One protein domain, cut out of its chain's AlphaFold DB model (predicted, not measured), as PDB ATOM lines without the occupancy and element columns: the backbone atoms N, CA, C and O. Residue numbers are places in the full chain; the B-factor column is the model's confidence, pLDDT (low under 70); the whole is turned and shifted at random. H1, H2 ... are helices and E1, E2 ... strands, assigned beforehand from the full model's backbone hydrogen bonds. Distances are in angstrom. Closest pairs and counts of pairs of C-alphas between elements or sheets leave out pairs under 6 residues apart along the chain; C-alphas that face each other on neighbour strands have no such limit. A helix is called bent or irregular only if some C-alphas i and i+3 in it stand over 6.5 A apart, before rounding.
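This is residues 8 to 197 of the 301 residues of an uncharacterized protein of Armillaria solidipes (UniProt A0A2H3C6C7). A twisted sheet of four strands, E1 to E4, whose strands E1, E2 and E3 bend sharply, makes one end of the domain, and a cluster of helices, H4, H5 and H6 gathered round the long H3, makes the other. H1 packs on the sheet by E1 and E4, while H2 joins the two ends: its residues 91 to 102 come near the sheet, mostly E3, and beyond its kink the chain turns into H3, about perpendicular to it. The printed part has 190 residues with six named helices and four named strands, in the order H1 E1 E2 E3 E4 H2 H3 H4 H5 H6. The sheet's order is E1 E2 E3 E4, antiparallel throughout, and the class is mixed, helices and strands. The whole is compact, with a radius of gyration of the C-alphas of 17.5 A and spans of 51 by 38 by 35 A.

H1 takes residues 8 to 22, 20.1 A long, from C-alpha 8 at (131.255, 115.847, 179.481); it is irregular, but only just, with C-alphas 14 and 17 at 6.53 A. E1, residues 32 to 44, is 28.7 A long and bends by 81 degrees at residue 35. E2, residues 47 to 58, is 31.2 A long and bends by 61 degrees at residue 51. E3, residues 63 to 75, is 33.1 A long and bends by 65 degrees at residue 72. E4, residues 81 to 88, spans 18.5 A. H2, residues 91 to 110, is 25.6 A long and has a kink of 52 degrees near residue 104; it is irregular, with C-alphas 101 and 104 at 7.4 A. H3, residues 118 to 137, is 28.2 A long and begins at (138.014, 149.450, 172.084). H4 is residues 148 to 155 and H5 residues 160 to 169. H6, residues 177 to 184, ends at (125.815, 130.049, 168.834) and is irregular, with C-alphas 179 and 182 at 7.1 A.

The strands form a meander, each the antiparallel neighbour of the one before, with E1 and E4 as edge strands. In the hairpin E1 and E2, N 39 and O 51 are within hydrogen-bond range at 2.8 A; in the hairpin E2 and E3, N 54 and O 67 at 2.8 A; in the hairpin E3 and E4, N 72 and O 85 at 2.9 A. H1 is on the sheet at a height of 7.7 A, over E1 and only just over E4, with 3 C-alphas on E4; its closest C-alphas to E1 are those of Pro 18 and Tyr 32, 5.0 A. H2 is on the sheet at a height of 9.2 A, and its closest C-alphas to E3 are those of Phe 94 and Leu 67, 7.0 A. H3 is the hub, touching four helices. With residues 118 to 125 alone it touches H2, about perpendicular at 75 degrees, closest at the C-alphas of Ser 103 and Ala 118, 5.3 A. It touches H4 with residues 127 to 135 alone, a steep tilt of 53 degrees, opposite ways, closest at Cys 131 and Cys 151, C-alphas 5.7 A apart. It touches H5 with residues 126 to 130 alone, a tilt of 38 degrees, only just steep, the same way, closest at the C-alphas of Val 130 and Tyr 167, 6.1 A. It touches H6 with residues 130 to 137 alone, a shallow tilt of 28 degrees, opposite ways, closest at the C-alphas of Ala 134 and Leu 184, 6.2 A. H5 and H6 form a helical hairpin at a shallow tilt of 18 degrees, closest at the C-alphas of Arg 166 and Leu 184, 5.6 A. H1 touches no helix. Every O i to N i+4 pair is within hydrogen-bond range in H3, H4 and H5; it is 9 of 11 in H1, 14 of 16 in H2 and 1 of 4 in H6, where 3 of 5 O i to N i+3 pairs are within range.

The two C-alphas farthest apart are those of Glu 77 and Thr 115, 55.8 A. The printed part has no cut and no long link. Residues 185 to 197 hold no named element. The mean pLDDT of the printed part is 83.9; 18 residues are under 70, among them 156 to 161 and 193 to 197.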
ATOM      1  N   ASP A   8     130.672 115.498 180.782       68.94
ATOM      2  CA  ASP A   8     131.255 115.847 179.481       68.94
ATOM      3  C   ASP A   8     131.370 117.368 179.309       68.94
ATOM      4  O   ASP A   8     132.443 117.880 178.998       68.94
ATOM      5  N   SER A   9     130.292 118.103 179.605       71.94
ATOM      6  CA  SER A   9     130.258 119.568 179.494       71.94
ATOM      7  C   SER A   9     131.232 120.226 180.468       71.94
ATOM      8  O   SER A   9     131.918 121.188 180.126       71.94
ATOM      9  N   ASN A  10     131.336 119.660 181.670       70.44
ATOM     10  CA  ASN A  10     132.263 120.115 182.697       70.44
ATOM     11  C   ASN A  10     133.723 119.897 182.282       70.44
ATOM     12  O   ASN A  10     134.567 120.776 182.460       70.44
ATOM     13  N   THR A  11     134.017 118.742 181.683       72.38
ATOM     14  CA  THR A  11     135.355 118.407 181.182       72.38
ATOM     15  C   THR A  11     135.758 119.327 180.032       72.38
ATOM     16  O   THR A  11     136.880 119.838 180.002       72.38
ATOM     17  N   GLU A  12     134.843 119.585 179.100       77.12
ATOM     18  CA  GLU A  12     135.083 120.475 177.964       77.12
ATOM     19  C   GLU A  12     135.318 121.919 178.403       77.12
ATOM     20  O   GLU A  12     136.219 122.573 177.881       77.12
ATOM     21  N   PHE A  13     134.585 122.401 179.404       77.69
ATOM     22  CA  PHE A  13     134.794 123.742 179.934       77.69
ATOM     23  C   PHE A  13     136.123 123.873 180.695       77.69
ATOM     24  O   PHE A  13     136.905 124.783 180.417       77.69
ATOM     25  N   ILE A  14     136.409 122.961 181.633       75.88
ATOM     26  CA  ILE A  14     137.594 123.050 182.505       75.88
ATOM     27  C   ILE A  14     138.890 122.772 181.734       75.88
ATOM     28  O   ILE A  14     139.889 123.458 181.948       75.88
ATOM     29  N   TYR A  15     138.895 121.773 180.849       77.94
ATOM     30  CA  TYR A  15     140.112 121.315 180.171       77.94
ATOM     31  C   TYR A  15     140.126 121.644 178.679       77.94
ATOM     32  O   TYR A  15     141.174 121.996 178.136       77.94
ATOM     33  N   GLY A  16     138.973 121.547 178.015       77.69
ATOM     34  CA  GLY A  16     138.856 121.792 176.578       77.69
ATOM     35  C   GLY A  16     139.092 123.257 176.219       77.69
ATOM     36  O   GLY A  16     139.958 123.545 175.395       77.69
ATOM     37  N   VAL A  17     138.397 124.190 176.879       83.19
ATOM     38  CA  VAL A  17     138.503 125.628 176.574       83.19
ATOM     39  C   VAL A  17     139.947 126.137 176.703       83.19
ATOM     40  O   VAL A  17     140.449 126.682 175.718       83.19
ATOM     41  N   PRO A  18     140.683 125.918 177.815       82.50
ATOM     42  CA  PRO A  18     142.090 126.316 177.894       82.50
ATOM     43  C   PRO A  18     142.969 125.713 176.794       82.50
ATOM     44  O   PRO A  18     143.832 126.405 176.254       82.50
ATOM     45  N   ALA A  19     142.748 124.445 176.432       83.12
ATOM     46  CA  ALA A  19     143.524 123.774 175.393       83.12
ATOM     47  C   ALA A  19     143.254 124.349 173.994       83.12
ATOM     48  O   ALA A  19     144.190 124.491 173.203       83.12
ATOM     49  N   THR A  20     142.001 124.703 173.693       84.75
ATOM     50  CA  THR A  20     141.612 125.392 172.454       84.75
ATOM     51  C   THR A  20     142.257 126.775 172.386       84.75
ATOM     52  O   THR A  20     142.889 127.112 171.385       84.75
ATOM     53  N   LEU A  21     142.186 127.546 173.474       85.94
ATOM     54  CA  LEU A  21     142.777 128.884 173.556       85.94
ATOM     55  C   LEU A  21     144.305 128.857 173.408       85.94
ATOM     56  O   LEU A  21     144.871 129.712 172.732       85.94
ATOM     57  N   ALA A  22     144.979 127.855 173.980       85.12
ATOM     58  CA  ALA A  22     146.430 127.702 173.870       85.12
ATOM     59  C   ALA A  22     146.918 127.399 172.441       85.12
ATOM     60  O   ALA A  22     148.079 127.651 172.125       85.12
ATOM     61  N   LYS A  23     146.045 126.860 171.581       86.12
ATOM     62  CA  LYS A  23     146.338 126.537 170.173       86.12
ATOM     63  C   LYS A  23     145.819 127.588 169.190       86.12
ATOM     64  O   LYS A  23     145.998 127.423 167.986       86.12
ATOM     65  N   ALA A  24     145.139 128.625 169.674       86.31
ATOM     66  CA  ALA A  24     144.539 129.627 168.813       86.31
ATOM     67  C   ALA A  24     145.615 130.480 168.121       86.31
ATOM     68  O   ALA A  24     146.529 130.993 168.763       86.31
ATOM     69  N   ASN A  25     145.470 130.656 166.806       84.75
ATOM     70  CA  ASN A  25     146.390 131.455 165.986       84.75
ATOM     71  C   ASN A  25     145.971 132.929 165.856       84.75
ATOM     72  O   ASN A  25     146.718 133.723 165.294       84.75
ATOM     73  N   SER A  26     144.778 133.286 166.334       89.94
ATOM     74  CA  SER A  26     144.262 134.659 166.358       89.94
ATOM     75  C   SER A  26     144.103 135.149 167.789       89.94
ATOM     76  O   SER A  26     144.004 134.345 168.726       89.94
ATOM     77  N   THR A  27     144.026 136.466 167.969       91.94
ATOM     78  CA  THR A  27     143.842 137.061 169.290       91.94
ATOM     79  C   THR A  27     142.548 136.569 169.933       91.94
ATOM     80  O   THR A  27     141.466 136.669 169.351       91.94
ATOM     81  N   GLN A  28     142.664 136.025 171.146       91.50
ATOM     82  CA  GLN A  28     141.532 135.581 171.957       91.50
ATOM     83  C   GLN A  28     141.207 136.620 173.026       91.50
ATOM     84  O   GLN A  28     142.109 137.185 173.643       91.50
ATOM     85  N   LEU A  29     139.914 136.837 173.275       88.69
ATOM     86  CA  LEU A  29     139.428 137.779 174.293       88.69
ATOM     87  C   LEU A  29     139.565 137.245 175.717       88.69
ATOM     88  O   LEU A  29     139.477 138.002 176.681       88.69
ATOM     89  N   ILE A  30     139.777 135.939 175.843       87.19
ATOM     90  CA  ILE A  30     139.955 135.242 177.109       87.19
ATOM     91  C   ILE A  30     141.294 134.522 177.020       87.19
ATOM     92  O   ILE A  30     141.536 133.758 176.085       87.19
ATOM     93  N   GLY A  31     142.178 134.805 177.974       88.25
ATOM     94  CA  GLY A  31     143.458 134.115 178.089       88.25
ATOM     95  C   GLY A  31     143.282 132.683 178.593       88.25
ATOM     96  O   GLY A  31     142.203 132.289 179.032       88.25
ATOM     97  N   TYR A  32     144.362 131.909 178.597       89.94
ATOM     98  CA  TYR A  32     144.378 130.591 179.236       89.94
ATOM     99  C   TYR A  32     145.244 130.609 180.502       89.94
ATOM    100  O   TYR A  32     146.236 131.344 180.563       89.94
ATOM    101  N   PRO A  33     144.885 129.837 181.540       90.88
ATOM    102  CA  PRO A  33     145.650 129.803 182.775       90.88
ATOM    103  C   PRO A  33     147.007 129.119 182.558       90.88
ATOM    104  O   PRO A  33     147.082 128.005 182.048       90.88
ATOM    105  N   THR A  34     148.086 129.781 182.973       90.00
ATOM    106  CA  THR A  34     149.462 129.231 182.945       90.00
ATOM    107  C   THR A  34     149.981 128.864 184.328       90.00
ATOM    108  O   THR A  34     150.866 128.024 184.469       90.00
ATOM    109  N   ASN A  35     149.422 129.494 185.358       89.06
ATOM    110  CA  ASN A  35     149.750 129.260 186.752       89.06
ATOM    111  C   ASN A  35     148.519 129.531 187.624       89.06
ATOM    112  O   ASN A  35     147.675 130.361 187.268       89.06
ATOM    113  N   VAL A  36     148.444 128.860 188.770       89.38
ATOM    114  CA  VAL A  36     147.364 129.004 189.748       89.38
ATOM    115  C   VAL A  36     147.964 129.060 191.146       89.38
ATOM    116  O   VAL A  36     148.732 128.182 191.533       89.38
ATOM    117  N   VAL A  37     147.590 130.081 191.914       90.25
ATOM    118  CA  VAL A  37     147.936 130.201 193.335       90.25
ATOM    119  C   VAL A  37     146.654 130.122 194.149       90.25
ATOM    120  O   VAL A  37     145.774 130.962 193.994       90.25
ATOM    121  N   VAL A  38     146.536 129.118 195.015       90.25
ATOM    122  CA  VAL A  38     145.387 128.977 195.919       90.25
ATOM    123  C   VAL A  38     145.609 129.871 197.141       90.25
ATOM    124  O   VAL A  38     146.567 129.674 197.885       90.25
ATOM    125  N   GLU A  39     144.744 130.865 197.333       89.25
ATOM    126  CA  GLU A  39     144.829 131.842 198.428       89.25
ATOM    127  C   GLU A  39     144.098 131.361 199.684       89.25
ATOM    128  O   GLU A  39     144.565 131.559 200.806       89.25
ATOM    129  N   ALA A  40     142.944 130.725 199.494       83.19
ATOM    130  CA  ALA A  40     142.131 130.168 200.562       83.19
ATOM    131  C   ALA A  40     141.518 128.853 200.096       83.19
ATOM    132  O   ALA A  40     141.159 128.713 198.929       83.19
ATOM    133  N   LEU A  41     141.401 127.893 201.009       86.38
ATOM    134  CA  LEU A  41     140.832 126.584 200.724       86.38
ATOM    135  C   LEU A  41     140.136 126.037 201.968       86.38
ATOM    136  O   LEU A  41     140.700 126.038 203.063       86.38
ATOM    137  N   ALA A  42     138.915 125.558 201.778       74.94
ATOM    138  CA  ALA A  42     138.113 124.859 202.761       74.94
ATOM    139  C   ALA A  42     137.584 123.568 202.133       74.94
ATOM    140  O   ALA A  42     137.099 123.559 201.004       74.94
ATOM    141  N   LEU A  43     137.686 122.473 202.879       73.38
ATOM    142  CA  LEU A  43     137.206 121.160 202.469       73.38
ATOM    143  C   LEU A  43     136.126 120.713 203.441       73.38
ATOM    144  O   LEU A  43     136.347 120.694 204.653       73.38
ATOM    145  N   GLN A  44     134.976 120.326 202.904       71.00
ATOM    146  CA  GLN A  44     133.895 119.719 203.659       71.00
ATOM    147  C   GLN A  44     133.375 118.506 202.890       71.00
ATOM    148  O   GLN A  44     132.649 118.642 201.910       71.00
ATOM    149  N   LEU A  45     133.731 117.309 203.370       77.31
ATOM    150  CA  LEU A  45     133.411 116.039 202.710       77.31
ATOM    151  C   LEU A  45     133.915 116.037 201.253       77.31
ATOM    152  O   LEU A  45     135.114 116.190 201.033       77.31
ATOM    153  N   SER A  46     133.012 115.871 200.286       71.44
ATOM    154  CA  SER A  46     133.281 115.883 198.847       71.44
ATOM    155  C   SER A  46     133.269 117.282 198.222       71.44
ATOM    156  O   SER A  46     133.485 117.401 197.020       71.44
ATOM    157  N   VAL A  47     133.016 118.340 199.001       73.62
ATOM    158  CA  VAL A  47     132.959 119.720 198.504       73.62
ATOM    159  C   VAL A  47     134.219 120.484 198.898       73.62
ATOM    160  O   VAL A  47     134.582 120.575 200.074       73.62
ATOM    161  N   LEU A  48     134.867 121.079 197.902       78.88
ATOM    162  CA  LEU A  48     135.976 122.011 198.040       78.88
ATOM    163  C   LEU A  48     135.470 123.418 197.745       78.88
ATOM    164  O   LEU A  48     134.905 123.662 196.687       78.88
ATOM    165  N   SER A  49     135.713 124.351 198.657       85.44
ATOM    166  CA  SER A  49     135.585 125.783 198.402       85.44
ATOM    167  C   SER A  49     136.979 126.395 198.393       85.44
ATOM    168  O   SER A  49     137.742 126.197 199.340       85.44
ATOM    169  N   ALA A  50     137.344 127.103 197.331       85.69
ATOM    170  CA  ALA A  50     138.651 127.732 197.231       85.69
ATOM    171  C   ALA A  50     138.575 129.111 196.586       85.69
ATOM    172  O   ALA A  50     137.767 129.357 195.699       85.69
ATOM    173  N   THR A  51     139.476 129.989 197.002       91.00
ATOM    174  CA  THR A  51     139.799 131.217 196.282       91.00
ATOM    175  C   THR A  51     141.154 131.007 195.630       91.00
ATOM    176  O   THR A  51     142.124 130.668 196.314       91.00
ATOM    177  N   ALA A  52     141.234 131.199 194.318       91.38
ATOM    178  CA  ALA A  52     142.469 131.037 193.566       91.38
ATOM    179  C   ALA A  52     142.742 132.234 192.653       91.38
ATOM    180  O   ALA A  52     141.829 132.836 192.088       91.38
ATOM    181  N   LEU A  53     144.023 132.550 192.493       93.75
ATOM    182  CA  LEU A  53     144.529 133.545 191.565       93.75
ATOM    183  C   LEU A  53     145.119 132.840 190.342       93.75
ATOM    184  O   LEU A  53     146.174 132.206 190.417       93.75
ATOM    185  N   PHE A  54     144.435 132.965 189.211       92.75
ATOM    186  CA  PHE A  54     144.861 132.433 187.925       92.75
ATOM    187  C   PHE A  54     145.702 133.459 187.172       92.75
ATOM    188  O   PHE A  54     145.326 134.623 187.040       92.75
ATOM    189  N   SER A  55     146.840 133.022 186.642       93.56
ATOM    190  CA  SER A  55     147.661 133.810 185.719       93.56
ATOM    191  C   SER A  55     147.179 133.570 184.289       93.56
ATOM    192  O   SER A  55     147.586 132.591 183.657       93.56
ATOM    193  N   MET A  56     146.287 134.433 183.796       92.69
ATOM    194  CA  MET A  56     145.689 134.303 182.464       92.69
ATOM    195  C   MET A  56     146.640 134.876 181.417       92.69
ATOM    196  O   MET A  56     146.908 136.076 181.421       92.69
ATOM    197  N   TYR A  57     147.160 134.032 180.531       92.88
ATOM    198  CA  TYR A  57     148.115 134.431 179.503       92.88
ATOM    199  C   TYR A  57     147.435 134.675 178.155       92.88
ATOM    200  O   TYR A  57     146.619 133.870 177.699       92.88
ATOM    201  N   TYR A  58     147.811 135.780 177.511       93.19
ATOM    202  CA  TYR A  58     147.355 136.190 176.187       93.19
ATOM    203  C   TYR A  58     148.527 136.110 175.215       93.19
ATOM    204  O   TYR A  58     149.412 136.967 175.217       93.19
ATOM    205  N   ALA A  59     148.538 135.063 174.387       90.88
ATOM    206  CA  ALA A  59     149.687 134.724 173.553       90.88
ATOM    207  C   ALA A  59     150.051 135.815 172.533       90.88
ATOM    208  O   ALA A  59     151.231 136.106 172.356       90.88
ATOM    209  N   THR A  60     149.059 136.448 171.903       91.31
ATOM    210  CA  THR A  60     149.286 137.413 170.813       91.31
ATOM    211  C   THR A  60     149.935 138.714 171.271       91.31
ATOM    212  O   THR A  60     150.716 139.299 170.530       91.31
ATOM    213  N   VAL A  61     149.691 139.129 172.516       92.69
ATOM    214  CA  VAL A  61     150.305 140.321 173.127       92.69
ATOM    215  C   VAL A  61     151.401 139.979 174.143       92.69
ATOM    216  O   VAL A  61     152.039 140.876 174.687       92.69
ATOM    217  N   SER A  62     151.642 138.687 174.404       93.19
ATOM    218  CA  SER A  62     152.604 138.189 175.401       93.19
ATOM    219  C   SER A  62     152.419 138.804 176.798       93.19
ATOM    220  O   SER A  62     153.391 139.120 177.485       93.19
ATOM    221  N   GLN A  63     151.165 138.977 177.225       93.62
ATOM    222  CA  GLN A  63     150.813 139.569 178.521       93.62
ATOM    223  C   GLN A  63     150.116 138.567 179.438       93.62
ATOM    224  O   GLN A  63     149.401 137.671 178.985       93.62
ATOM    225  N   VAL A  64     150.296 138.758 180.746       92.56
ATOM    226  CA  VAL A  64     149.603 138.004 181.797       92.56
ATOM    227  C   VAL A  64     148.681 138.947 182.561       92.56
ATOM    228  O   VAL A  64     149.132 139.960 183.093       92.56
ATOM    229  N   VAL A  65     147.405 138.583 182.669       92.31
ATOM    230  CA  VAL A  65     146.415 139.302 183.476       92.31
ATOM    231  C   VAL A  65     145.948 138.387 184.613       92.31
ATOM    232  O   VAL A  65     145.487 137.275 184.349       92.31
ATOM    233  N   PRO A  66     146.058 138.804 185.883       93.50
ATOM    234  CA  PRO A  66     145.591 137.990 186.996       93.50
ATOM    235  C   PRO A  66     144.058 137.974 187.064       93.50
ATOM    236  O   PRO A  66     143.417 139.026 187.021       93.50
ATOM    237  N   LEU A  67     143.475 136.787 187.231       92.62
ATOM    238  CA  LEU A  67     142.049 136.589 187.477       92.62
ATOM    239  C   LEU A  67     141.855 135.873 188.814       92.62
ATOM    240  O   LEU A  67     142.276 134.732 188.985       92.62
ATOM    241  N   GLN A  68     141.215 136.546 189.765       93.62
ATOM    242  CA  GLN A  68     140.849 135.946 191.045       93.62
ATOM    243  C   GLN A  68     139.475 135.285 190.910       93.62
ATOM    244  O   GLN A  68     138.528 135.934 190.466       93.62
ATOM    245  N   VAL A  69     139.356 134.019 191.297       90.50
ATOM    246  CA  VAL A  69     138.123 133.231 191.176       90.50
ATOM    247  C   VAL A  69     137.840 132.542 192.501       90.50
ATOM    248  O   VAL A  69     138.716 131.867 193.045       90.50
ATOM    249  N   ASP A  70     136.617 132.697 193.001       89.25
ATOM    250  CA  ASP A  70     136.087 131.804 194.029       89.25
ATOM    251  C   ASP A  70     135.435 130.611 193.343       89.25
ATOM    252  O   ASP A  70     134.686 130.778 192.382       89.25
ATOM    253  N   MET A  71     135.735 129.410 193.810       84.94
ATOM    254  CA  MET A  71     135.233 128.179 193.227       84.94
ATOM    255  C   MET A  71     134.669 127.256 194.289       84.94
ATOM    256  O   MET A  71     135.215 127.145 195.390       84.94
ATOM    257  N   TRP A  72     133.607 126.558 193.914       85.31
ATOM    258  CA  TRP A  72     133.053 125.436 194.650       85.31
ATOM    259  C   TRP A  72     133.100 124.228 193.738       85.31
ATOM    260  O   TRP A  72     132.515 124.259 192.665       85.31
ATOM    261  N   LEU A  73     133.818 123.188 194.142       79.75
ATOM    262  CA  LEU A  73     133.986 121.958 193.380       79.75
ATOM    263  C   LEU A  73     133.400 120.810 194.195       79.75
ATOM    264  O   LEU A  73     133.695 120.691 195.384       79.75
ATOM    265  N   HIS A  74     132.601 119.964 193.567       79.81
ATOM    266  CA  HIS A  74     132.195 118.678 194.116       79.81
ATOM    267  C   HIS A  74     133.008 117.570 193.445       79.81
ATOM    268  O   HIS A  74     133.260 117.627 192.240       79.81
ATOM    269  N   PHE A  75     133.433 116.589 194.238       71.69
ATOM    270  CA  PHE A  75     134.159 115.415 193.772       71.69
ATOM    271  C   PHE A  75     133.323 114.148 193.963       71.69
ATOM    272  O   PHE A  75     132.767 113.922 195.039       71.69
ATOM    273  N   ASN A  76     133.274 113.293 192.942       69.00
ATOM    274  CA  ASN A  76     132.660 111.969 193.042       69.00
ATOM    275  C   ASN A  76     133.574 110.959 193.780       69.00
ATOM    276  O   ASN A  76     134.678 111.293 194.217       69.00
ATOM    277  N   GLU A  77     133.122 109.707 193.926       74.94
ATOM    278  CA  GLU A  77     133.886 108.639 194.602       74.94
ATOM    279  C   GLU A  77     135.222 108.311 193.909       74.94
ATOM    280  O   GLU A  77     136.169 107.883 194.570       74.94
ATOM    281  N   ASP A  78     135.331 108.593 192.607       74.12
ATOM    282  CA  ASP A  78     136.547 108.434 191.801       74.12
ATOM    283  C   ASP A  78     137.473 109.669 191.858       74.12
ATOM    284  O   ASP A  78     138.458 109.746 191.119       74.12
ATOM    285  N   LEU A  79     137.178 110.641 192.733       68.81
ATOM    286  CA  LEU A  79     137.900 111.913 192.889       68.81
ATOM    287  C   LEU A  79     137.908 112.788 191.625       68.81
ATOM    288  O   LEU A  79     138.828 113.579 191.405       68.81
ATOM    289  N   GLN A  80     136.871 112.680 190.799       67.75
ATOM    290  CA  GLN A  80     136.669 113.522 189.622       67.75
ATOM    291  C   GLN A  80     135.705 114.663 189.943       67.75
ATOM    292  O   GLN A  80     134.750 114.469 190.693       67.75
ATOM    293  N   ILE A  81     135.933 115.836 189.347       73.50
ATOM    294  CA  ILE A  81     135.006 116.968 189.457       73.50
ATOM    295  C   ILE A  81     133.765 116.658 188.618       73.50
ATOM    296  O   ILE A  81     133.849 116.600 187.391       73.50
ATOM    297  N   ASP A  82     132.620 116.483 189.263       69.31
ATOM    298  CA  ASP A  82     131.337 116.186 188.613       69.31
ATOM    299  C   ASP A  82     130.337 117.353 188.703       69.31
ATOM    300  O   ASP A  82     129.430 117.435 187.874       69.31
ATOM    301  N   ALA A  83     130.541 118.301 189.622       73.44
ATOM    302  CA  ALA A  83     129.839 119.580 189.663       73.44
ATOM    303  C   ALA A  83     130.764 120.707 190.135       73.44
ATOM    304  O   ALA A  83     131.653 120.500 190.964       73.44
ATOM    305  N   TYR A  84     130.543 121.916 189.623       76.81
ATOM    306  CA  TYR A  84     131.274 123.097 190.058       76.81
ATOM    307  C   TYR A  84     130.459 124.377 189.909       76.81
ATOM    308  O   TYR A  84     129.520 124.448 189.119       76.81
ATOM    309  N   ASP A  85     130.893 125.410 190.622       77.06
ATOM    310  CA  ASP A  85     130.511 126.795 190.386       77.06
ATOM    311  C   ASP A  85     131.750 127.694 190.501       77.06
ATOM    312  O   ASP A  85     132.642 127.439 191.316       77.06
ATOM    313  N   PHE A  86     131.813 128.731 189.668       80.19
ATOM    314  CA  PHE A  86     132.938 129.658 189.574       80.19
ATOM    315  C   PHE A  86     132.441 131.099 189.604       80.19
ATOM    316  O   PHE A  86     131.733 131.543 188.706       80.19
ATOM    317  N   MET A  87     132.912 131.873 190.574       83.81
ATOM    318  CA  MET A  87     132.626 133.295 190.710       83.81
ATOM    319  C   MET A  87     133.914 134.103 190.473       83.81
ATOM    320  O   MET A  87     134.710 134.299 191.401       83.81
ATOM    321  N   PRO A  88     134.167 134.588 189.243       86.69
ATOM    322  CA  PRO A  88     135.280 135.492 188.988       86.69
ATOM    323  C   PRO A  88     135.066 136.819 189.724       86.69
ATOM    324  O   PRO A  88     134.056 137.507 189.557       86.69
ATOM    325  N   ARG A  89     136.045 137.220 190.534       87.38
ATOM    326  CA  ARG A  89     136.010 138.494 191.253       87.38
ATOM    327  C   ARG A  89     136.405 139.633 190.327       87.38
ATOM    328  O   ARG A  89     137.448 139.579 189.680       87.38
ATOM    329  N   ARG A  90     135.632 140.724 190.369       88.12
ATOM    330  CA  ARG A  90     135.894 141.958 189.598       88.12
ATOM    331  C   ARG A  90     135.983 141.687 188.088       88.12
ATOM    332  O   ARG A  90     136.864 142.219 187.408       88.12
ATOM    333  N   LEU A  91     135.096 140.822 187.589       84.44
ATOM    334  CA  LEU A  91     135.065 140.416 186.183       84.44
ATOM    335  C   LEU A  91     134.947 141.623 185.240       84.44
ATOM    336  O   LEU A  91     135.633 141.670 184.228       84.44
ATOM    337  N   ASP A  92     134.164 142.633 185.617       83.19
ATOM    338  CA  ASP A  92     134.028 143.912 184.912       83.19
ATOM    339  C   ASP A  92     135.387 144.583 184.642       83.19
ATOM    340  O   ASP A  92     135.699 144.969 183.515       83.19
ATOM    341  N   ARG A  93     136.241 144.666 185.667       87.62
ATOM    342  CA  ARG A  93     137.571 145.283 185.565       87.62
ATOM    343  C   ARG A  93     138.550 144.414 184.797       87.62
ATOM    344  O   ARG A  93     139.388 144.946 184.071       87.62
ATOM    345  N   PHE A  94     138.456 143.098 184.972       88.12
ATOM    346  CA  PHE A  94     139.258 142.140 184.222       88.12
ATOM    347  C   PHE A  94     138.969 142.253 182.720       88.12
ATOM    348  O   PHE A  94     139.895 142.471 181.942       88.12
ATOM    349  N   LEU A  95     137.691 142.208 182.328       84.12
ATOM    350  CA  LEU A  95     137.264 142.324 180.933       84.12
ATOM    351  C   LEU A  95     137.605 143.695 180.340       84.12
ATOM    352  O   LEU A  95     138.109 143.757 179.224       84.12
ATOM    353  N   ALA A  96     137.412 144.788 181.085       84.56
ATOM    354  CA  ALA A  96     137.781 146.126 180.614       84.56
ATOM    355  C   ALA A  96     139.298 146.272 180.390       84.56
ATOM    356  O   ALA A  96     139.730 146.873 179.406       84.56
ATOM    357  N   SER A  97     140.111 145.690 181.277       87.56
ATOM    358  CA  SER A  97     141.572 145.686 181.134       87.56
ATOM    359  C   SER A  97     142.010 144.841 179.936       87.56
ATOM    360  O   SER A  97     142.861 145.275 179.163       87.56
ATOM    361  N   ALA A  98     141.396 143.668 179.746       86.88
ATOM    362  CA  ALA A  98     141.644 142.822 178.584       86.88
ATOM    363  C   ALA A  98     141.248 143.527 177.276       86.88
ATOM    364  O   ALA A  98     142.028 143.538 176.332       86.88
ATOM    365  N   ALA A  99     140.092 144.192 177.236       85.00
ATOM    366  CA  ALA A  99     139.620 144.926 176.065       85.00
ATOM    367  C   ALA A  99     140.607 146.010 175.600       85.00
ATOM    368  O   ALA A  99     140.916 146.082 174.414       85.00
ATOM    369  N   LEU A 100     141.131 146.819 176.527       88.56
ATOM    370  CA  LEU A 100     142.118 147.862 176.215       88.56
ATOM    371  C   LEU A 100     143.473 147.288 175.790       88.56
ATOM    372  O   LEU A 100     144.143 147.848 174.935       88.56
ATOM    373  N   MET A 101     143.889 146.183 176.403       91.12
ATOM    374  CA  MET A 101     145.158 145.530 176.087       91.12
ATOM    375  C   MET A 101     145.144 144.864 174.704       91.12
ATOM    376  O   MET A 101     146.182 144.780 174.054       91.12
ATOM    377  N   LEU A 102     143.989 144.351 174.276       92.25
ATOM    378  CA  LEU A 102     143.857 143.563 173.051       92.25
ATOM    379  C   LEU A 102     143.410 144.386 171.837       92.25
ATOM    380  O   LEU A 102     143.574 143.907 170.716       92.25
ATOM    381  N   SER A 103     142.847 145.584 172.031       90.12
ATOM    382  CA  SER A 103     142.221 146.366 170.954       90.12
ATOM    383  C   SER A 103     143.149 146.602 169.770       90.12
ATOM    384  O   SER A 103     142.754 146.346 168.639       90.12
ATOM    385  N   ASP A 104     144.389 147.017 170.019       90.38
ATOM    386  CA  ASP A 104     145.324 147.387 168.950       90.38
ATOM    387  C   ASP A 104     145.701 146.165 168.104       90.38
ATOM    388  O   ASP A 104     145.681 146.207 166.875       90.38
ATOM    389  N   GLN A 105     145.968 145.037 168.766       92.31
ATOM    390  CA  GLN A 105     146.293 143.784 168.092       92.31
ATOM    391  C   GLN A 105     145.102 143.254 167.281       92.31
ATOM    392  O   GLN A 105     145.279 142.777 166.160       92.31
ATOM    393  N   ILE A 106     143.882 143.364 167.813       91.38
ATOM    394  CA  ILE A 106     142.663 142.969 167.098       91.38
ATOM    395  C   ILE A 106     142.428 143.873 165.885       91.38
ATOM    396  O   ILE A 106     142.119 143.360 164.810       91.38
ATOM    397  N   SER A 107     142.601 145.189 166.023       90.69
ATOM    398  CA  SER A 107     142.470 146.132 164.906       90.69
ATOM    399  C   SER A 107     143.430 145.799 163.769       90.69
ATOM    400  O   SER A 107     143.019 145.807 162.609       90.69
ATOM    401  N   LEU A 108     144.674 145.426 164.090       90.94
ATOM    402  CA  LEU A 108     145.656 144.976 163.101       90.94
ATOM    403  C   LEU A 108     145.239 143.663 162.421       90.94
ATOM    404  O   LEU A 108     145.307 143.563 161.197       90.94
ATOM    405  N   GLU A 109     144.783 142.668 163.187       91.19
ATOM    406  CA  GLU A 109     144.345 141.369 162.649       91.19
ATOM    407  C   GLU A 109     143.116 141.492 161.738       91.19
ATOM    408  O   GLU A 109     143.021 140.803 160.724       91.19
ATOM    409  N   MET A 110     142.184 142.377 162.090       89.56
ATOM    410  CA  MET A 110     140.919 142.567 161.380       89.56
ATOM    411  C   MET A 110     140.960 143.703 160.346       89.56
ATOM    412  O   MET A 110     139.969 143.915 159.651       89.56
ATOM    413  N   SER A 111     142.087 144.414 160.214       89.75
ATOM    414  CA  SER A 111     142.227 145.597 159.346       89.75
ATOM    415  C   SER A 111     141.159 146.671 159.615       89.75
ATOM    416  O   SER A 111     140.551 147.203 158.686       89.75
ATOM    417  N   LEU A 112     140.904 146.963 160.896       85.06
ATOM    418  CA  LEU A 112     139.944 147.984 161.332       85.06
ATOM    419  C   LEU A 112     140.610 149.362 161.424       85.06
ATOM    420  O   LEU A 112     141.775 149.461 161.797       85.06
ATOM    421  N   ASP A 113     139.855 150.429 161.144       76.44
ATOM    422  CA  ASP A 113     140.343 151.806 161.301       76.44
ATOM    423  C   ASP A 113     140.612 152.164 162.777       76.44
ATOM    424  O   ASP A 113     139.790 151.877 163.657       76.44
ATOM    425  N   ASP A 114     141.703 152.902 163.026       63.53
ATOM    426  CA  ASP A 114     142.144 153.391 164.351       63.53
ATOM    427  C   ASP A 114     141.122 154.308 165.056       63.53
ATOM    428  O   ASP A 114     141.252 154.615 166.241       63.53
ATOM    429  N   THR A 115     140.085 154.774 164.354       65.56
ATOM    430  CA  THR A 115     139.009 155.588 164.946       65.56
ATOM    431  C   THR A 115     137.989 154.769 165.736       65.56
ATOM    432  O   THR A 115     137.107 155.344 166.379       65.56
ATOM    433  N   ASN A 116     138.060 153.438 165.680       71.31
ATOM    434  CA  ASN A 116     137.141 152.574 166.408       71.31
ATOM    435  C   ASN A 116     137.491 152.537 167.900       71.31
ATOM    436  O   ASN A 116     138.638 152.337 168.291       71.31
ATOM    437  N   ASN A 117     136.489 152.711 168.764       82.88
ATOM    438  CA  ASN A 117     136.697 152.548 170.200       82.88
ATOM    439  C   ASN A 117     136.960 151.065 170.548       82.88
ATOM    440  O   ASN A 117     136.498 150.161 169.848       82.88
ATOM    441  N   ALA A 118     137.674 150.811 171.652       82.94
ATOM    442  CA  ALA A 118     138.014 149.450 172.084       82.94
ATOM    443  C   ALA A 118     136.771 148.551 172.206       82.94
ATOM    444  O   ALA A 118     136.797 147.397 171.798       82.94
ATOM    445  N   THR A 119     135.645 149.084 172.687       81.06
ATOM    446  CA  THR A 119     134.384 148.338 172.782       81.06
ATOM    447  C   THR A 119     133.871 147.866 171.418       81.06
ATOM    448  O   THR A 119     133.481 146.713 171.291       81.06
ATOM    449  N   SER A 120     133.902 148.715 170.388       82.75
ATOM    450  CA  SER A 120     133.489 148.375 169.019       82.75
ATOM    451  C   SER A 120     134.408 147.319 168.416       82.75
ATOM    452  O   SER A 120     133.921 146.347 167.845       82.75
ATOM    453  N   ILE A 121     135.723 147.464 168.603       87.25
ATOM    454  CA  ILE A 121     136.723 146.492 168.138       87.25
ATOM    455  C   ILE A 121     136.455 145.113 168.755       87.25
ATOM    456  O   ILE A 121     136.395 144.105 168.050       87.25
ATOM    457  N   ILE A 122     136.225 145.067 170.068       86.50
ATOM    458  CA  ILE A 122     135.946 143.823 170.790       86.50
ATOM    459  C   ILE A 122     134.617 143.214 170.339       86.50
ATOM    460  O   ILE A 122     134.570 142.017 170.067       86.50
ATOM    461  N   SER A 123     133.557 144.012 170.192       84.31
ATOM    462  CA  SER A 123     132.265 143.526 169.692       84.31
ATOM    463  C   SER A 123     132.376 142.933 168.286       84.31
ATOM    464  O   SER A 123     131.841 141.854 168.031       84.31
ATOM    465  N   GLN A 124     133.121 143.586 167.390       86.50
ATOM    466  CA  GLN A 124     133.383 143.060 166.049       86.50
ATOM    467  C   GLN A 124     134.164 141.747 166.109       86.50
ATOM    468  O   GLN A 124     133.811 140.801 165.408       86.50
ATOM    469  N   LYS A 125     135.165 141.640 166.992       88.81
ATOM    470  CA  LYS A 125     135.915 140.394 167.193       88.81
ATOM    471  C   LYS A 125     135.053 139.259 167.737       88.81
ATOM    472  O   LYS A 125     135.219 138.120 167.306       88.81
ATOM    473  N   VAL A 126     134.140 139.547 168.669       88.81
ATOM    474  CA  VAL A 126     133.182 138.551 169.177       88.81
ATOM    475  C   VAL A 126     132.321 138.026 168.033       88.81
ATOM    476  O   VAL A 126     132.242 136.813 167.856       88.81
ATOM    477  N   ALA A 127     131.709 138.923 167.255       88.25
ATOM    478  CA  ALA A 127     130.862 138.543 166.129       88.25
ATOM    479  C   ALA A 127     131.645 137.725 165.095       88.25
ATOM    480  O   ALA A 127     131.207 136.651 164.693       88.25
ATOM    481  N   GLU A 128     132.838 138.189 164.726       90.00
ATOM    482  CA  GLU A 128     133.725 137.518 163.777       90.00
ATOM    483  C   GLU A 128     134.055 136.087 164.218       90.00
ATOM    484  O   GLU A 128     133.870 135.137 163.451       90.00
ATOM    485  N   ASP A 129     134.489 135.913 165.467       91.56
ATOM    486  CA  ASP A 129     134.875 134.611 166.006       91.56
ATOM    487  C   ASP A 129     133.686 133.659 166.166       91.56
ATOM    488  O   ASP A 129     133.781 132.485 165.801       91.56
ATOM    489  N   VAL A 130     132.569 134.145 166.717       91.69
ATOM    490  CA  VAL A 130     131.357 133.338 166.927       91.69
ATOM    491  C   VAL A 130     130.781 132.900 165.587       91.69
ATOM    492  O   VAL A 130     130.495 131.719 165.408       91.69
ATOM    493  N   CYS A 131     130.655 133.816 164.625       92.12
ATOM    494  CA  CYS A 131     130.111 133.501 163.309       92.12
ATOM    495  C   CYS A 131     131.026 132.580 162.503       92.12
ATOM    496  O   CYS A 131     130.537 131.722 161.769       92.12
ATOM    497  N   THR A 132     132.345 132.716 162.657       93.12
ATOM    498  CA  THR A 132     133.306 131.806 162.027       93.12
ATOM    499  C   THR A 132     133.175 130.399 162.612       93.12
ATOM    500  O   THR A 132     133.002 129.449 161.853       93.12
ATOM    501  N   ALA A 133     133.137 130.263 163.942       93.12
ATOM    502  CA  ALA A 133     132.940 128.969 164.597       93.12
ATOM    503  C   ALA A 133     131.573 128.343 164.264       93.12
ATOM    504  O   ALA A 133     131.487 127.138 164.032       93.12
ATOM    505  N   ALA A 134     130.510 129.150 164.194       93.44
ATOM    506  CA  ALA A 134     129.182 128.679 163.815       93.44
ATOM    507  C   ALA A 134     129.176 128.110 162.390       93.44
ATOM    508  O   ALA A 134     128.651 127.029 162.165       93.44
ATOM    509  N   LEU A 135     129.793 128.786 161.421       94.25
ATOM    510  CA  LEU A 135     129.834 128.280 160.046       94.25
ATOM    511  C   LEU A 135     130.747 127.066 159.872       94.25
ATOM    512  O   LEU A 135     130.464 126.208 159.041       94.25
ATOM    513  N   GLU A 136     131.844 127.007 160.624       94.38
ATOM    514  CA  GLU A 136     132.816 125.923 160.517       94.38
ATOM    515  C   GLU A 136     132.293 124.623 161.143       94.38
ATOM    516  O   GLU A 136     132.401 123.557 160.535       94.38
ATOM    517  N   TYR A 137     131.697 124.703 162.336       94.50
ATOM    518  CA  TYR A 137     131.343 123.520 163.127       94.50
ATOM    519  C   TYR A 137     129.842 123.208 163.138       94.50
ATOM    520  O   TYR A 137     129.466 122.051 163.329       94.50
ATOM    521  N   CYS A 138     128.972 124.188 162.883       93.88
ATOM    522  CA  CYS A 138     127.523 123.995 162.867       93.88
ATOM    523  C   CYS A 138     127.014 123.844 161.434       93.88
ATOM    524  O   CYS A 138     126.544 124.794 160.816       93.88
ATOM    525  N   SER A 139     127.113 122.623 160.904       92.88
ATOM    526  CA  SER A 139     126.674 122.273 159.549       92.88
ATOM    527  C   SER A 139     125.604 121.173 159.550       92.88
ATOM    528  O   SER A 139     125.317 120.550 160.576       92.88
ATOM    529  N   GLY A 140     124.970 120.950 158.394       91.06
ATOM    530  CA  GLY A 140     123.909 119.951 158.247       91.06
ATOM    531  C   GLY A 140     122.709 120.261 159.145       91.06
ATOM    532  O   GLY A 140     122.187 121.371 159.124       91.06
ATOM    533  N   ASN A 141     122.293 119.293 159.964       91.06
ATOM    534  CA  ASN A 141     121.155 119.461 160.879       91.06
ATOM    535  C   ASN A 141     121.408 120.496 161.988       91.06
ATOM    536  O   ASN A 141     120.451 120.980 162.585       91.06
ATOM    537  N   ASN A 142     122.672 120.844 162.248       91.00
ATOM    538  CA  ASN A 142     123.050 121.823 163.265       91.00
ATOM    539  C   ASN A 142     123.259 123.224 162.691       91.00
ATOM    540  O   ASN A 142     123.674 124.111 163.433       91.00
ATOM    541  N   GLN A 143     123.009 123.445 161.396       93.69
ATOM    542  CA  GLN A 143     123.235 124.738 160.762       93.69
ATOM    543  C   GLN A 143     122.425 125.852 161.433       93.69
ATOM    544  O   GLN A 143     121.205 125.768 161.545       93.69
ATOM    545  N   GLN A 144     123.122 126.901 161.879       92.12
ATOM    546  CA  GLN A 144     122.505 128.048 162.562       92.12
ATOM    547  C   GLN A 144     122.310 129.262 161.652       92.12
ATOM    548  O   GLN A 144     121.424 130.079 161.894       92.12
ATOM    549  N   TYR A 145     123.152 129.390 160.623       92.00
ATOM    550  CA  TYR A 145     123.179 130.532 159.716       92.00
ATOM    551  C   TYR A 145     123.448 130.076 158.285       92.00
ATOM    552  O   TYR A 145     124.224 129.147 158.056       92.00
ATOM    553  N   ASP A 146     122.850 130.768 157.319       90.81
ATOM    554  CA  ASP A 146     123.096 130.524 155.891       90.81
ATOM    555  C   ASP A 146     124.436 131.101 155.424       90.81
ATOM    556  O   ASP A 146     125.042 130.616 154.471       90.81
ATOM    557  N   SER A 147     124.900 132.167 156.078       91.88
ATOM    558  CA  SER A 147     126.120 132.874 155.708       91.88
ATOM    559  C   SER A 147     126.703 133.663 156.876       91.88
ATOM    560  O   SER A 147     126.052 133.908 157.896       91.88
ATOM    561  N   LYS A 148     127.949 134.111 156.702       89.06
ATOM    562  CA  LYS A 148     128.659 134.899 157.714       89.06
ATOM    563  C   LYS A 148     128.012 136.260 157.922       89.06
ATOM    564  O   LYS A 148     127.858 136.687 159.060       89.06
ATOM    565  N   SER A 149     127.584 136.905 156.837       88.88
ATOM    566  CA  SER A 149     126.885 138.188 156.907       88.88
ATOM    567  C   SER A 149     125.551 138.061 157.639       88.88
ATOM    568  O   SER A 149     125.268 138.892 158.491       88.88
ATOM    569  N   ALA A 150     124.787 136.987 157.399       89.31
ATOM    570  CA  ALA A 150     123.538 136.738 158.122       89.31
ATOM    571  C   ALA A 150     123.772 136.576 159.635       89.31
ATOM    572  O   ALA A 150     123.009 137.098 160.448       89.31
ATOM    573  N   CYS A 151     124.859 135.902 160.021       89.44
ATOM    574  CA  CYS A 151     125.247 135.790 161.423       89.44
ATOM    575  C   CYS A 151     125.632 137.148 162.031       89.44
ATOM    576  O   CYS A 151     125.089 137.528 163.070       89.44
ATOM    577  N   VAL A 152     126.500 137.915 161.366       85.69
ATOM    578  CA  VAL A 152     126.948 139.228 161.863       85.69
ATOM    579  C   VAL A 152     125.781 140.217 161.958       85.69
ATOM    580  O   VAL A 152     125.643 140.906 162.966       85.69
ATOM    581  N   GLU A 153     124.882 140.250 160.976       82.69
ATOM    582  CA  GLU A 153     123.673 141.082 161.031       82.69
ATOM    583  C   GLU A 153     122.780 140.712 162.214       82.69
ATOM    584  O   GLU A 153     122.287 141.600 162.913       82.69
ATOM    585  N   SER A 154     122.628 139.413 162.491       78.06
ATOM    586  CA  SER A 154     121.877 138.959 163.662       78.06
ATOM    587  C   SER A 154     122.535 139.403 164.976       78.06
ATOM    588  O   SER A 154     121.818 139.722 165.924       78.06
ATOM    589  N   SER A 155     123.870 139.530 164.997       70.31
ATOM    590  CA  SER A 155     124.662 139.871 166.186       70.31
ATOM    591  C   SER A 155     124.594 141.331 166.638       70.31
ATOM    592  O   SER A 155     124.858 141.636 167.799       70.31
ATOM    593  N   ASN A 156     124.143 142.240 165.767       57.66
ATOM    594  CA  ASN A 156     124.075 143.677 166.058       57.66
ATOM    595  C   ASN A 156     122.994 144.074 167.082       57.66
ATOM    596  O   ASN A 156     122.968 145.220 167.526       57.66
ATOM    597  N   SER A 157     122.097 143.157 167.455       51.66
ATOM    598  CA  SER A 157     121.046 143.398 168.460       51.66
ATOM    599  C   SER A 157     121.348 142.781 169.832       51.66
ATOM    600  O   SER A 157     120.492 142.804 170.715       51.66
ATOM    601  N   TRP A 158     122.537 142.197 170.016       53.38
ATOM    602  CA  TRP A 158     122.839 141.338 171.161       53.38
ATOM    603  C   TRP A 158     123.511 142.093 172.310       53.38
ATOM    604  O   TRP A 158     124.489 142.815 172.120       53.38
ATOM    605  N   ASP A 159     122.981 141.892 173.515       63.38
ATOM    606  CA  ASP A 159     123.537 142.405 174.765       63.38
ATOM    607  C   ASP A 159     124.900 141.760 175.106       63.38
ATOM    608  O   ASP A 159     125.247 140.670 174.638       63.38
ATOM    609  N   THR A 160     125.682 142.447 175.939       62.28
ATOM    610  CA  THR A 160     127.043 142.072 176.360       62.28
ATOM    611  C   THR A 160     127.081 140.693 177.020       62.28
ATOM    612  O   THR A 160     128.007 139.917 176.766       62.28
ATOM    613  N   ASP A 161     126.063 140.351 177.813       62.59
ATOM    614  CA  ASP A 161     125.984 139.065 178.511       62.59
ATOM    615  C   ASP A 161     125.755 137.907 177.531       62.59
ATOM    616  O   ASP A 161     126.432 136.875 177.594       62.59
ATOM    617  N   THR A 162     124.864 138.103 176.556       74.25
ATOM    618  CA  THR A 162     124.607 137.132 175.485       74.25
ATOM    619  C   THR A 162     125.847 136.928 174.612       74.25
ATOM    620  O   THR A 162     126.192 135.791 174.283       74.25
ATOM    621  N   ASN A 163     126.565 138.007 174.290       75.44
ATOM    622  CA  ASN A 163     127.798 137.962 173.503       75.44
ATOM    623  C   ASN A 163     128.938 137.250 174.236       75.44
ATOM    624  O   ASN A 163     129.617 136.403 173.654       75.44
ATOM    625  N   THR A 164     129.113 137.539 175.525       76.94
ATOM    626  CA  THR A 164     130.143 136.898 176.353       76.94
ATOM    627  C   THR A 164     129.869 135.404 176.507       76.94
ATOM    628  O   THR A 164     130.785 134.591 176.381       76.94
ATOM    629  N   CYS A 165     128.604 135.016 176.702       82.06
ATOM    630  CA  CYS A 165     128.215 133.610 176.751       82.06
ATOM    631  C   CYS A 165     128.521 132.893 175.428       82.06
ATOM    632  O   CYS A 165     129.242 131.896 175.417       82.06
ATOM    633  N   ARG A 166     128.064 133.434 174.291       87.50
ATOM    634  CA  ARG A 166     128.328 132.855 172.960       87.50
ATOM    635  C   ARG A 166     129.823 132.713 172.686       87.50
ATOM    636  O   ARG A 166     130.264 131.691 172.160       87.50
ATOM    637  N   TYR A 167     130.608 133.709 173.099       87.50
ATOM    638  CA  TYR A 167     132.060 133.675 172.976       87.50
ATOM    639  C   TYR A 167     132.705 132.546 173.796       87.50
ATOM    640  O   TYR A 167     133.708 131.972 173.382       87.50
ATOM    641  N   MET A 168     132.133 132.181 174.943       84.69
ATOM    642  CA  MET A 168     132.587 131.011 175.698       84.69
ATOM    643  C   MET A 168     132.253 129.713 174.956       84.69
ATOM    644  O   MET A 168     133.138 128.884 174.739       84.69
ATOM    645  N   PHE A 169     131.006 129.568 174.496       88.50
ATOM    646  CA  PHE A 169     130.536 128.366 173.800       88.50
ATOM    647  C   PHE A 169     131.229 128.112 172.457       88.50
ATOM    648  O   PHE A 169     131.409 126.947 172.087       88.50
ATOM    649  N   LYS A 170     131.723 129.150 171.761       91.25
ATOM    650  CA  LYS A 170     132.491 128.948 170.517       91.25
ATOM    651  C   LYS A 170     133.750 128.096 170.704       91.25
ATOM    652  O   LYS A 170     134.196 127.472 169.751       91.25
ATOM    653  N   ASN A 171     134.312 128.035 171.912       88.00
ATOM    654  CA  ASN A 171     135.509 127.237 172.187       88.00
ATOM    655  C   ASN A 171     135.192 125.754 172.448       88.00
ATOM    656  O   ASN A 171     136.114 124.942 172.496       88.00
ATOM    657  N   MET A 172     133.912 125.406 172.625       87.75
ATOM    658  CA  MET A 172     133.443 124.045 172.922       87.75
ATOM    659  C   MET A 172     132.707 123.401 171.741       87.75
ATOM    660  O   MET A 172     132.626 122.177 171.659       87.75
ATOM    661  N   VAL A 173     132.207 124.205 170.795       90.94
ATOM    662  CA  VAL A 173     131.389 123.722 169.671       90.94
ATOM    663  C   VAL A 173     132.101 122.693 168.790       90.94
ATOM    664  O   VAL A 173     131.451 121.782 168.294       90.94
ATOM    665  N   GLN A 174     133.427 122.778 168.649       89.69
ATOM    666  CA  GLN A 174     134.209 121.807 167.882       89.69
ATOM    667  C   GLN A 174     134.119 120.387 168.463       89.69
ATOM    668  O   GLN A 174     134.127 119.418 167.705       89.69
ATOM    669  N   SER A 175     134.045 120.255 169.790       86.44
ATOM    670  CA  SER A 175     134.015 118.952 170.462       86.44
ATOM    671  C   SER A 175     132.655 118.277 170.313       86.44
ATOM    672  O   SER A 175     132.587 117.088 170.003       86.44
ATOM    673  N   ARG A 176     131.570 119.039 170.511       89.38
ATOM    674  CA  ARG A 176     130.187 118.540 170.440       89.38
ATOM    675  C   ARG A 176     129.250 119.543 169.756       89.38
ATOM    676  O   ARG A 176     128.489 120.242 170.435       89.38
ATOM    677  N   PRO A 177     129.246 119.590 168.411       91.50
ATOM    678  CA  PRO A 177     128.377 120.489 167.655       91.50
ATOM    679  C   PRO A 177     126.886 120.280 167.953       91.50
ATOM    680  O   PRO A 177     126.156 121.252 168.120       91.50
ATOM    681  N   ASP A 178     126.448 119.025 168.107       90.56
ATOM    682  CA  ASP A 178     125.042 118.671 168.376       90.56
ATOM    683  C   ASP A 178     124.499 119.277 169.684       90.56
ATOM    684  O   ASP A 178     123.293 119.454 169.835       90.56
ATOM    685  N   VAL A 179     125.385 119.595 170.636       88.06
ATOM    686  CA  VAL A 179     125.022 120.167 171.941       88.06
ATOM    687  C   VAL A 179     125.107 121.691 171.903       88.06
ATOM    688  O   VAL A 179     124.203 122.377 172.370       88.06
ATOM    689  N   TYR A 180     126.182 122.239 171.331       90.50
ATOM    690  CA  TYR A 180     126.518 123.654 171.508       90.50
ATOM    691  C   TYR A 180     126.124 124.568 170.356       90.50
ATOM    692  O   TYR A 180     126.088 125.785 170.541       90.50
ATOM    693  N   CYS A 181     125.802 124.029 169.179       91.62
ATOM    694  CA  CYS A 181     125.475 124.863 168.026       91.62
ATOM    695  C   CYS A 181     124.256 125.756 168.261       91.62
ATOM    696  O   CYS A 181     124.281 126.923 167.876       91.62
ATOM    697  N   ALA A 182     123.234 125.270 168.972       90.38
ATOM    698  CA  ALA A 182     122.074 126.086 169.329       90.38
ATOM    699  C   ALA A 182     122.464 127.346 170.128       90.38
ATOM    700  O   ALA A 182     121.877 128.409 169.926       90.38
ATOM    701  N   SER A 183     123.493 127.253 170.978       88.25
ATOM    702  CA  SER A 183     123.985 128.374 171.786       88.25
ATOM    703  C   SER A 183     124.683 129.451 170.955       88.25
ATOM    704  O   SER A 183     124.691 130.615 171.348       88.25
ATOM    705  N   LEU A 184     125.222 129.099 169.783       90.19
ATOM    706  CA  LEU A 184     125.815 130.049 168.834       90.19
ATOM    707  C   LEU A 184     124.776 130.654 167.879       90.19
ATOM    708  O   LEU A 184     125.066 131.675 167.262       90.19
ATOM    709  N   GLY A 185     123.591 130.053 167.748       86.94
ATOM    710  CA  GLY A 185     122.568 130.444 166.778       86.94
ATOM    711  C   GLY A 185     121.602 131.539 167.233       86.94
ATOM    712  O   GLY A 185     121.679 132.020 168.365       86.94
ATOM    713  N   PRO A 186     120.645 131.957 166.387       82.69
ATOM    714  CA  PRO A 186     119.727 133.058 166.700       82.69
ATOM    715  C   PRO A 186     118.881 132.834 167.959       82.69
ATOM    716  O   PRO A 186     118.591 133.787 168.675       82.69
ATOM    717  N   SER A 187     118.517 131.582 168.254       81.06
ATOM    718  CA  SER A 187     117.746 131.222 169.452       81.06
ATOM    719  C   SER A 187     118.524 131.439 170.750       81.06
ATOM    720  O   SER A 187     117.921 131.574 171.810       81.06
ATOM    721  N   GLY A 188     119.858 131.463 170.676       77.69
ATOM    722  CA  GLY A 188     120.746 131.628 171.816       77.69
ATOM    723  C   GLY A 188     120.940 130.377 172.659       77.69
ATOM    724  O   GLY A 188     121.863 130.394 173.456       77.69
ATOM    725  N   GLY A 189     120.157 129.306 172.487       82.81
ATOM    726  CA  GLY A 189     120.326 128.049 173.230       82.81
ATOM    727  C   GLY A 189     120.523 128.273 174.735       82.81
ATOM    728  O   GLY A 189     119.725 128.959 175.372       82.81
ATOM    729  N   ASP A 190     121.631 127.768 175.279       77.38
ATOM    730  CA  ASP A 190     122.012 127.938 176.693       77.38
ATOM    731  C   ASP A 190     122.479 129.368 177.051       77.38
ATOM    732  O   ASP A 190     122.665 129.716 178.220       77.38
ATOM    733  N   CYS A 191     122.682 130.212 176.041       77.19
ATOM    734  CA  CYS A 191     122.976 131.640 176.140       77.19
ATOM    735  C   CYS A 191     121.741 132.532 175.934       77.19
ATOM    736  O   CYS A 191     121.882 133.758 175.873       77.19
ATOM    737  N   ALA A 192     120.544 131.955 175.788       74.44
ATOM    738  CA  ALA A 192     119.313 132.727 175.702       74.44
ATOM    739  C   ALA A 192     119.076 133.512 177.004       74.44
ATOM    740  O   ALA A 192     119.358 133.030 178.103       74.44
ATOM    741  N   VAL A 193     118.544 134.732 176.882       66.06
ATOM    742  CA  VAL A 193     118.188 135.560 178.040       66.06
ATOM    743  C   VAL A 193     117.048 134.875 178.791       66.06
ATOM    744  O   VAL A 193     115.917 134.832 178.310       66.06
ATOM    745  N   GLN A 194     117.351 134.331 179.965       63.44
ATOM    746  CA  GLN A 194     116.349 133.774 180.870       63.44
ATOM    747  C   GLN A 194     115.750 134.879 181.740       63.44
ATOM    748  O   GLN A 194     116.426 135.854 182.088       63.44
ATOM    749  N   ALA A 195     114.482 134.727 182.129       64.00
ATOM    750  CA  ALA A 195     113.901 135.612 183.127       64.00
ATOM    751  C   ALA A 195     114.682 135.465 184.441       64.00
ATOM    752  O   ALA A 195     114.948 134.351 184.887       64.00
ATOM    753  N   TYR A 196     115.026 136.583 185.089       59.78
ATOM    754  CA  TYR A 196     115.848 136.580 186.308       59.78
ATOM    755  C   TYR A 196     115.341 135.587 187.368       59.78
ATOM    756  O   TYR A 196     116.124 134.831 187.932       59.78
ATOM    757  N   ALA A 197     114.023 135.539 187.588       62.09
ATOM    758  CA  ALA A 197     113.409 134.621 188.545       62.09
ATOM    759  C   ALA A 197     113.666 133.140 188.209       62.09
ATOM    760  O   ALA A 197     113.917 132.352 189.116       62.09
TER     761      ALA A 197